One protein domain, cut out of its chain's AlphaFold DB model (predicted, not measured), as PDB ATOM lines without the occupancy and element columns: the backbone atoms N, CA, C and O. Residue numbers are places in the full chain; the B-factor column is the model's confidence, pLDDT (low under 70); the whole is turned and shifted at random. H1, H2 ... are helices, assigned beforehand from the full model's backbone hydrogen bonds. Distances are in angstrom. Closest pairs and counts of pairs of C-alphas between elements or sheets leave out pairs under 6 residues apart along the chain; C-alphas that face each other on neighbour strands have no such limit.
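What this domain is: This is residues 588 to 652 of the 993 residues of the protein "C3H1-type domain-containing protein" of Laodelphax striatellus (UniProt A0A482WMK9). Three helices make a small up-and-down bundle, each running against the one before it: H1 and H2 form a slanted helical hairpin, and the longer H3 folds back beside it and makes the longest axis. The three centres make a triangle, and H2 slants so that it meets H3 by residues 621 to 622, near its end. The printed part has 65 residues with three named helices, H1, H2 and H3 in chain order, and no named strand; the class is all helix. It is compact, with a radius of gyration of the C-alphas of 11.9 A, and elongated, spanning 37 by 22 by 16 A.

Where its parts are: Find C-alpha 588 at (202.332, 181.105, 272.501); from there H1, residues 588 to 602, runs 20.9 A. Next look at C-alpha 607 at (185.795, 189.990, 261.355), where H2, residues 607 to 623, begins its 24.1 A. H3, residues 628 to 651, runs 34.9 A and ends at C-alpha 651 at (194.466, 201.184, 244.655).

How they stand to each other: Start with the hairpin of H1 and H2, which touch at a steep tilt of 41 degrees, opposite ways; their closest C-alphas, of Tyr 601 and Ala 610, are 4.9 A apart. H1 touches H3, which meets it with residues 635 to 643 alone, at a shallow tilt of 12 degrees, the same way; look at Ile 600 and Leu 642, whose C-alphas are the closest at 7.1 A. H2 and H3, also a hairpin, touch through residues 621 to 622 and 631 to 635 alone; the closest C-alphas, of Ile 621 and Tyr 631, are 6.4 A apart. They run opposite ways at a shallow tilt of 32 degrees, only just short of steep. In H1, H2 and H3 every O i to N i+4 pair is within hydrogen-bond range.

The domain as a whole: The two C-alphas farthest apart, those of Lys 626 and Ser 652, are 37.2 A apart. The printed part has no cut, and both links, H1 to H2 and H2 to H3, are tight, with 4 residues each. The mean pLDDT of the printed part is 82.4; look for values under 70 at residues 649 to 652.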
ATOM      1  N   ILE A 588     202.273 179.650 272.252       77.44
ATOM      2  CA  ILE A 588     202.332 181.105 272.501       77.44
ATOM      3  C   ILE A 588     202.869 181.854 271.270       77.44
ATOM      4  O   ILE A 588     202.359 182.912 270.896       77.44
ATOM      5  N   ARG A 589     203.880 181.291 270.589       80.12
ATOM      6  CA  ARG A 589     204.407 181.883 269.355       80.12
ATOM      7  C   ARG A 589     203.410 181.728 268.211       80.12
ATOM      8  O   ARG A 589     203.164 182.726 267.545       80.12
ATOM      9  N   ARG A 590     202.784 180.554 268.036       84.75
ATOM     10  CA  ARG A 590     201.701 180.364 267.046       84.75
ATOM     11  C   ARG A 590     200.604 181.423 267.216       84.75
ATOM     12  O   ARG A 590     200.270 182.108 266.257       84.75
ATOM     13  N   GLN A 591     200.158 181.670 268.451       83.75
ATOM     14  CA  GLN A 591     199.148 182.690 268.762       83.75
ATOM     15  C   GLN A 591     199.622 184.113 268.428       83.75
ATOM     16  O   GLN A 591     198.845 184.923 267.933       83.75
ATOM     17  N   THR A 592     200.904 184.423 268.642       82.56
ATOM     18  CA  THR A 592     201.475 185.740 268.303       82.56
ATOM     19  C   THR A 592     201.488 185.984 266.789       82.56
ATOM     20  O   THR A 592     201.208 187.095 266.344       82.56
ATOM     21  N   PHE A 593     201.790 184.955 265.990       85.56
ATOM     22  CA  PHE A 593     201.737 185.037 264.527       85.56
ATOM     23  C   PHE A 593     200.294 185.089 264.006       85.56
ATOM     24  O   PHE A 593     199.990 185.922 263.152       85.56
ATOM     25  N   LEU A 594     199.395 184.286 264.585       86.56
ATOM     26  CA  LEU A 594     197.963 184.291 264.286       86.56
ATOM     27  C   LEU A 594     197.319 185.660 264.546       86.56
ATOM     28  O   LEU A 594     196.605 186.163 263.685       86.56
ATOM     29  N   ASN A 595     197.620 186.304 265.680       85.06
ATOM     30  CA  ASN A 595     197.098 187.636 266.004       85.06
ATOM     31  C   ASN A 595     197.488 188.683 264.945       85.06
ATOM     32  O   ASN A 595     196.641 189.463 264.523       85.06
ATOM     33  N   LYS A 596     198.744 188.669 264.474       85.00
ATOM     34  CA  LYS A 596     199.230 189.601 263.439       85.00
ATOM     35  C   LYS A 596     198.631 189.334 262.055       85.00
ATOM     36  O   LYS A 596     198.436 190.264 261.281       85.00
ATOM     37  N   VAL A 597     198.342 188.074 261.722       86.50
ATOM     38  CA  VAL A 597     197.643 187.731 260.470       86.50
ATOM     39  C   VAL A 597     196.156 188.084 260.551       86.50
ATOM     40  O   VAL A 597     195.607 188.590 259.578       86.50
ATOM     41  N   LEU A 598     195.520 187.909 261.713       86.75
ATOM     42  CA  LEU A 598     194.144 188.345 261.963       86.75
ATOM     43  C   LEU A 598     193.991 189.869 261.867       86.75
ATOM     44  O   LEU A 598     193.026 190.343 261.275       86.75
ATOM     45  N   GLU A 599     194.945 190.631 262.403       84.25
ATOM     46  CA  GLU A 599     195.006 192.092 262.283       84.25
ATOM     47  C   GLU A 599     195.001 192.532 260.808       84.25
ATOM     48  O   GLU A 599     194.140 193.304 260.398       84.25
ATOM     49  N   ILE A 600     195.868 191.950 259.973       83.81
ATOM     50  CA  ILE A 600     195.936 192.282 258.539       83.81
ATOM     51  C   ILE A 600     194.701 191.770 257.773       83.81
ATOM     52  O   ILE A 600     194.175 192.482 256.919       83.81
ATOM     53  N   TYR A 601     194.180 190.577 258.085       85.88
ATOM     54  CA  TYR A 601     192.947 190.088 257.455       85.88
ATOM     55  C   TYR A 601     191.706 190.899 257.841       85.88
ATOM     56  O   TYR A 601     190.781 190.969 257.033       85.88
ATOM     57  N   SER A 602     191.684 191.541 259.013       84.38
ATOM     58  CA  SER A 602     190.587 192.429 259.431       84.38
ATOM     59  C   SER A 602     190.513 193.709 258.589       84.38
ATOM     60  O   SER A 602     189.444 194.298 258.476       84.38
ATOM     61  N   ASN A 603     191.613 194.091 257.929       82.25
ATOM     62  CA  ASN A 603     191.644 195.180 256.946       82.25
ATOM     63  C   ASN A 603     191.194 194.721 255.540       82.25
ATOM     64  O   ASN A 603     190.975 195.545 254.657       82.25
ATOM     65  N   LEU A 604     191.070 193.408 255.302       79.50
ATOM     66  CA  LEU A 604     190.728 192.822 253.997       79.50
ATOM     67  C   LEU A 604     189.317 192.213 253.942       79.50
ATOM     68  O   LEU A 604     188.739 192.136 252.853       79.50
ATOM     69  N   TYR A 605     188.779 191.768 255.082       85.44
ATOM     70  CA  TYR A 605     187.526 191.018 255.211       85.44
ATOM     71  C   TYR A 605     186.792 191.379 256.512       85.44
ATOM     72  O   TYR A 605     187.405 191.842 257.469       85.44
ATOM     73  N   ASN A 606     185.483 191.095 256.586       85.56
ATOM     74  CA  ASN A 606     184.740 191.199 257.848       85.56
ATOM     75  C   ASN A 606     185.341 190.286 258.939       85.56
ATOM     76  O   ASN A 606     185.961 189.268 258.626       85.56
ATOM     77  N   TYR A 607     185.141 190.641 260.211       76.31
ATOM     78  CA  TYR A 607     185.795 189.990 261.355       76.31
ATOM     79  C   TYR A 607     185.603 188.462 261.401       76.31
ATOM     80  O   TYR A 607     186.571 187.738 261.625       76.31
ATOM     81  N   GLU A 608     184.396 187.959 261.121       76.75
ATOM     82  CA  GLU A 608     184.093 186.519 261.079       76.75
ATOM     83  C   GLU A 608     184.947 185.791 260.020       76.75
ATOM     84  O   GLU A 608     185.607 184.786 260.296       76.75
ATOM     85  N   THR A 609     185.005 186.354 258.808       82.06
ATOM     86  CA  THR A 609     185.764 185.800 257.675       82.06
ATOM     87  C   THR A 609     187.272 185.943 257.884       82.06
ATOM     88  O   THR A 609     188.030 185.022 257.572       82.06
ATOM     89  N   ALA A 610     187.717 187.078 258.428       84.69
ATOM     90  CA  ALA A 610     189.106 187.329 258.790       84.69
ATOM     91  C   ALA A 610     189.588 186.332 259.854       84.69
ATOM     92  O   ALA A 610     190.684 185.783 259.732       84.69
ATOM     93  N   ARG A 611     188.745 186.039 260.853       83.06
ATOM     94  CA  ARG A 611     189.011 185.062 261.913       83.06
ATOM     95  C   ARG A 611     189.150 183.643 261.377       83.06
ATOM     96  O   ARG A 611     190.131 182.996 261.737       83.06
ATOM     97  N   SER A 612     188.243 183.181 260.507       86.00
ATOM     98  CA  SER A 612     188.396 181.864 259.863       86.00
ATOM     99  C   SER A 612     189.700 181.811 259.070       86.00
ATOM    100  O   SER A 612     190.594 181.047 259.417       86.00
ATOM    101  N   LYS A 613     189.887 182.720 258.099       86.62
ATOM    102  CA  LYS A 613     191.071 182.731 257.220       86.62
ATOM    103  C   LYS A 613     192.393 182.798 257.985       86.62
ATOM    104  O   LYS A 613     193.358 182.148 257.582       86.62
ATOM    105  N   ALA A 614     192.455 183.539 259.092       87.44
ATOM    106  CA  ALA A 614     193.638 183.586 259.945       87.44
ATOM    107  C   ALA A 614     193.932 182.223 260.601       87.44
ATOM    108  O   ALA A 614     195.073 181.762 260.565       87.44
ATOM    109  N   VAL A 615     192.918 181.557 261.166       87.00
ATOM    110  CA  VAL A 615     193.055 180.230 261.795       87.00
ATOM    111  C   VAL A 615     193.386 179.157 260.754       87.00
ATOM    112  O   VAL A 615     194.315 178.375 260.958       87.00
ATOM    113  N   ASP A 616     192.689 179.160 259.619       87.00
ATOM    114  CA  ASP A 616     192.866 178.197 258.530       87.00
ATOM    115  C   ASP A 616     194.286 178.270 257.937       87.00
ATOM    116  O   ASP A 616     194.956 177.246 257.781       87.00
ATOM    117  N   THR A 617     194.808 179.480 257.696       88.06
ATOM    118  CA  THR A 617     196.182 179.669 257.186       88.06
ATOM    119  C   THR A 617     197.265 179.388 258.231       88.06
ATOM    120  O   THR A 617     198.326 178.871 257.877       88.06
ATOM    121  N   GLU A 618     197.027 179.630 259.527       90.38
ATOM    122  CA  GLU A 618     197.946 179.186 260.590       90.38
ATOM    123  C   GLU A 618     198.016 177.656 260.649       90.38
ATOM    124  O   GLU A 618     199.111 177.095 260.722       90.38
ATOM    125  N   LYS A 619     196.869 176.980 260.536       86.00
ATOM    126  CA  LYS A 619     196.743 175.517 260.528       86.00
ATOM    127  C   LYS A 619     197.427 174.893 259.304       86.00
ATOM    128  O   LYS A 619     198.161 173.909 259.450       86.00
ATOM    129  N   GLU A 620     197.292 175.498 258.123       87.12
ATOM    130  CA  GLU A 620     198.030 175.108 256.912       87.12
ATOM    131  C   GLU A 620     199.547 175.320 257.073       87.12
ATOM    132  O   GLU A 620     200.343 174.402 256.846       87.12
ATOM    133  N   ILE A 621     199.987 176.501 257.522       88.56
ATOM    134  CA  ILE A 621     201.420 176.785 257.685       88.56
ATOM    135  C   ILE A 621     202.032 175.906 258.782       88.56
ATOM    136  O   ILE A 621     203.149 175.419 258.601       88.56
ATOM    137  N   CYS A 622     201.328 175.642 259.885       84.38
ATOM    138  CA  CYS A 622     201.794 174.766 260.960       84.38
ATOM    139  C   CYS A 622     201.936 173.312 260.490       84.38
ATOM    140  O   CYS A 622     203.017 172.735 260.615       84.38
ATOM    141  N   SER A 623     200.883 172.727 259.906       83.75
ATOM    142  CA  SER A 623     200.906 171.338 259.411       83.75
ATOM    143  C   SER A 623     201.970 171.121 258.327       83.75
ATOM    144  O   SER A 623     202.640 170.086 258.299       83.75
ATOM    145  N   THR A 624     202.216 172.130 257.487       85.25
ATOM    146  CA  THR A 624     203.240 172.091 256.435       85.25
ATOM    147  C   THR A 624     204.631 172.597 256.873       85.25
ATOM    148  O   THR A 624     205.507 172.778 256.016       85.25
ATOM    149  N   SER A 625     204.886 172.817 258.173       85.94
ATOM    150  CA  SER A 625     206.175 173.314 258.702       85.94
ATOM    151  C   SER A 625     206.866 172.334 259.651       85.94
ATOM    152  O   SER A 625     206.695 172.359 260.867       85.94
ATOM    153  N   LYS A 626     207.772 171.522 259.096       80.38
ATOM    154  CA  LYS A 626     208.572 170.538 259.854       80.38
ATOM    155  C   LYS A 626     209.630 171.163 260.785       80.38
ATOM    156  O   LYS A 626     210.204 170.450 261.610       80.38
ATOM    157  N   THR A 627     209.905 172.467 260.659       82.75
ATOM    158  CA  THR A 627     210.829 173.218 261.528       82.75
ATOM    159  C   THR A 627     210.302 174.617 261.850       82.75
ATOM    160  O   THR A 627     209.550 175.211 261.074       82.75
ATOM    161  N   GLN A 628     210.765 175.168 262.972       83.25
ATOM    162  CA  GLN A 628     210.449 176.520 263.436       83.25
ATOM    163  C   GLN A 628     210.890 177.614 262.442       83.25
ATOM    164  O   GLN A 628     210.154 178.574 262.224       83.25
ATOM    165  N   THR A 629     212.040 177.452 261.779       81.31
ATOM    166  CA  THR A 629     212.520 178.388 260.745       81.31
ATOM    167  C   THR A 629     211.651 178.338 259.488       81.31
ATOM    168  O   THR A 629     211.338 179.376 258.914       81.31
ATOM    169  N   THR A 630     211.195 177.147 259.079       86.31
ATOM    170  CA  THR A 630     210.264 176.989 257.944       86.31
ATOM    171  C   THR A 630     208.954 177.738 258.193       86.31
ATOM    172  O   THR A 630     208.471 178.427 257.298       86.31
ATOM    173  N   TYR A 631     208.423 177.650 259.415       88.50
ATOM    174  CA  TYR A 631     207.210 178.355 259.829       88.50
ATOM    175  C   TYR A 631     207.380 179.877 259.765       88.50
ATOM    176  O   TYR A 631     206.543 180.555 259.176       88.50
ATOM    177  N   TYR A 632     208.484 180.426 260.292       87.00
ATOM    178  CA  TYR A 632     208.739 181.872 260.222       87.00
ATOM    179  C   TYR A 632     208.925 182.375 258.793       87.00
ATOM    180  O   TYR A 632     208.381 183.421 258.457       87.00
ATOM    181  N   ASN A 633     209.611 181.620 257.933       86.19
ATOM    182  CA  ASN A 633     209.781 182.009 256.533       86.19
ATOM    183  C   ASN A 633     208.439 181.996 255.778       86.19
ATOM    184  O   ASN A 633     208.166 182.922 255.018       86.19
ATOM    185  N   LYS A 634     207.567 181.009 256.038       88.69
ATOM    186  CA  LYS A 634     206.203 180.967 255.484       88.69
ATOM    187  C   LYS A 634     205.323 182.106 255.998       88.69
ATOM    188  O   LYS A 634     204.643 182.741 255.200       88.69
ATOM    189  N   PHE A 635     205.374 182.423 257.293       90.56
ATOM    190  CA  PHE A 635     204.656 183.581 257.837       90.56
ATOM    191  C   PHE A 635     205.185 184.910 257.286       90.56
ATOM    192  O   PHE A 635     204.385 185.783 256.975       90.56
ATOM    193  N   ALA A 636     206.497 185.065 257.089       85.25
ATOM    194  CA  ALA A 636     207.066 186.250 256.445       85.25
ATOM    195  C   ALA A 636     206.593 186.400 254.987       85.25
ATOM    196  O   ALA A 636     206.219 187.496 254.574       85.25
ATOM    197  N   GLN A 637     206.537 185.300 254.229       87.56
ATOM    198  CA  GLN A 637     205.973 185.280 252.873       87.56
ATOM    199  C   GLN A 637     204.477 185.629 252.870       87.56
ATOM    200  O   GLN A 637     204.051 186.438 252.048       87.56
ATOM    201  N   LEU A 638     203.695 185.089 253.815       88.44
ATOM    202  CA  LEU A 638     202.283 185.442 253.988       88.44
ATOM    203  C   LEU A 638     202.114 186.929 254.333       88.44
ATOM    204  O   LEU A 638     201.295 187.594 253.712       88.44
ATOM    205  N   PHE A 639     202.913 187.486 255.249       86.19
ATOM    206  CA  PHE A 639     202.858 188.913 255.589       86.19
ATOM    207  C   PHE A 639     203.178 189.819 254.398       86.19
ATOM    208  O   PHE A 639     202.457 190.788 254.176       86.19
ATOM    209  N   MET A 640     204.217 189.510 253.613       83.12
ATOM    210  CA  MET A 640     204.543 190.292 252.412       83.12
ATOM    211  C   MET A 640     203.438 190.195 251.355       83.12
ATOM    212  O   MET A 640     203.042 191.211 250.785       83.12
ATOM    213  N   ARG A 641     202.883 188.994 251.140       88.75
ATOM    214  CA  ARG A 641     201.747 188.789 250.234       88.75
ATOM    215  C   ARG A 641     200.519 189.584 250.685       88.75
ATOM    216  O   ARG A 641     199.965 190.319 249.878       88.75
ATOM    217  N   LEU A 642     200.117 189.472 251.952       85.81
ATOM    218  CA  LEU A 642     198.939 190.169 252.475       85.81
ATOM    219  C   LEU A 642     199.123 191.690 252.493       85.81
ATOM    220  O   LEU A 642     198.164 192.400 252.213       85.81
ATOM    221  N   LYS A 643     200.341 192.198 252.734       81.69
ATOM    222  CA  LYS A 643     200.646 193.629 252.569       81.69
ATOM    223  C   LYS A 643     200.470 194.098 251.123       81.69
ATOM    224  O   LYS A 643     199.885 195.160 250.910       81.69
ATOM    225  N   LYS A 644     200.916 193.311 250.134       84.06
ATOM    226  CA  LYS A 644     200.673 193.632 248.719       84.06
ATOM    227  C   LYS A 644     199.186 193.533 248.366       84.06
ATOM    228  O   LYS A 644     198.694 194.430 247.699       84.06
ATOM    229  N   GLU A 645     198.459 192.539 248.886       81.88
ATOM    230  CA  GLU A 645     196.999 192.449 248.723       81.88
ATOM    231  C   GLU A 645     196.266 193.652 249.350       81.88
ATOM    232  O   GLU A 645     195.335 194.155 248.727       81.88
ATOM    233  N   THR A 646     196.693 194.181 250.510       76.81
ATOM    234  CA  THR A 646     196.128 195.435 251.055       76.81
ATOM    235  C   THR A 646     196.457 196.654 250.195       76.81
ATOM    236  O   THR A 646     195.561 197.449 249.942       76.81
ATOM    237  N   ALA A 647     197.692 196.789 249.699       72.19
ATOM    238  CA  ALA A 647     198.071 197.914 248.839       72.19
ATOM    239  C   ALA A 647     197.248 197.923 247.539       72.19
ATOM    240  O   ALA A 647     196.539 198.887 247.270       72.19
ATOM    241  N   THR A 648     197.214 196.797 246.816       70.00
ATOM    242  CA  THR A 648     196.461 196.686 245.557       70.00
ATOM    243  C   THR A 648     194.954 196.818 245.732       70.00
ATOM    244  O   THR A 648     194.257 197.228 244.807       70.00
ATOM    245  N   LYS A 649     194.416 196.471 246.909       64.12
ATOM    246  CA  LYS A 649     192.990 196.648 247.200       64.12
ATOM    247  C   LYS A 649     192.648 198.107 247.517       64.12
ATOM    248  O   LYS A 649     191.566 198.535 247.137       64.12
ATOM    249  N   ASN A 650     193.569 198.861 248.119       56.34
ATOM    250  CA  ASN A 650     193.421 200.306 248.290       56.34
ATOM    251  C   ASN A 650     193.451 201.015 246.923       56.34
ATOM    252  O   ASN A 650     192.524 201.761 246.629       56.34
ATOM    253  N   GLU A 651     194.417 200.690 246.051       50.56
ATOM    254  CA  GLU A 651     194.466 201.184 244.655       50.56
ATOM    255  C   GLU A 651     193.172 200.840 243.885       50.56
ATOM    256  O   GLU A 651     192.635 201.649 243.133       50.56
ATOM    257  N   SER A 652     192.604 199.650 244.125       48.94
ATOM    258  CA  SER A 652     191.338 199.202 243.519       48.94
ATOM    259  C   SER A 652     190.076 199.888 244.075       48.94
ATOM    260  O   SER A 652     188.979 199.571 243.615       48.94
TER     261      SER A 652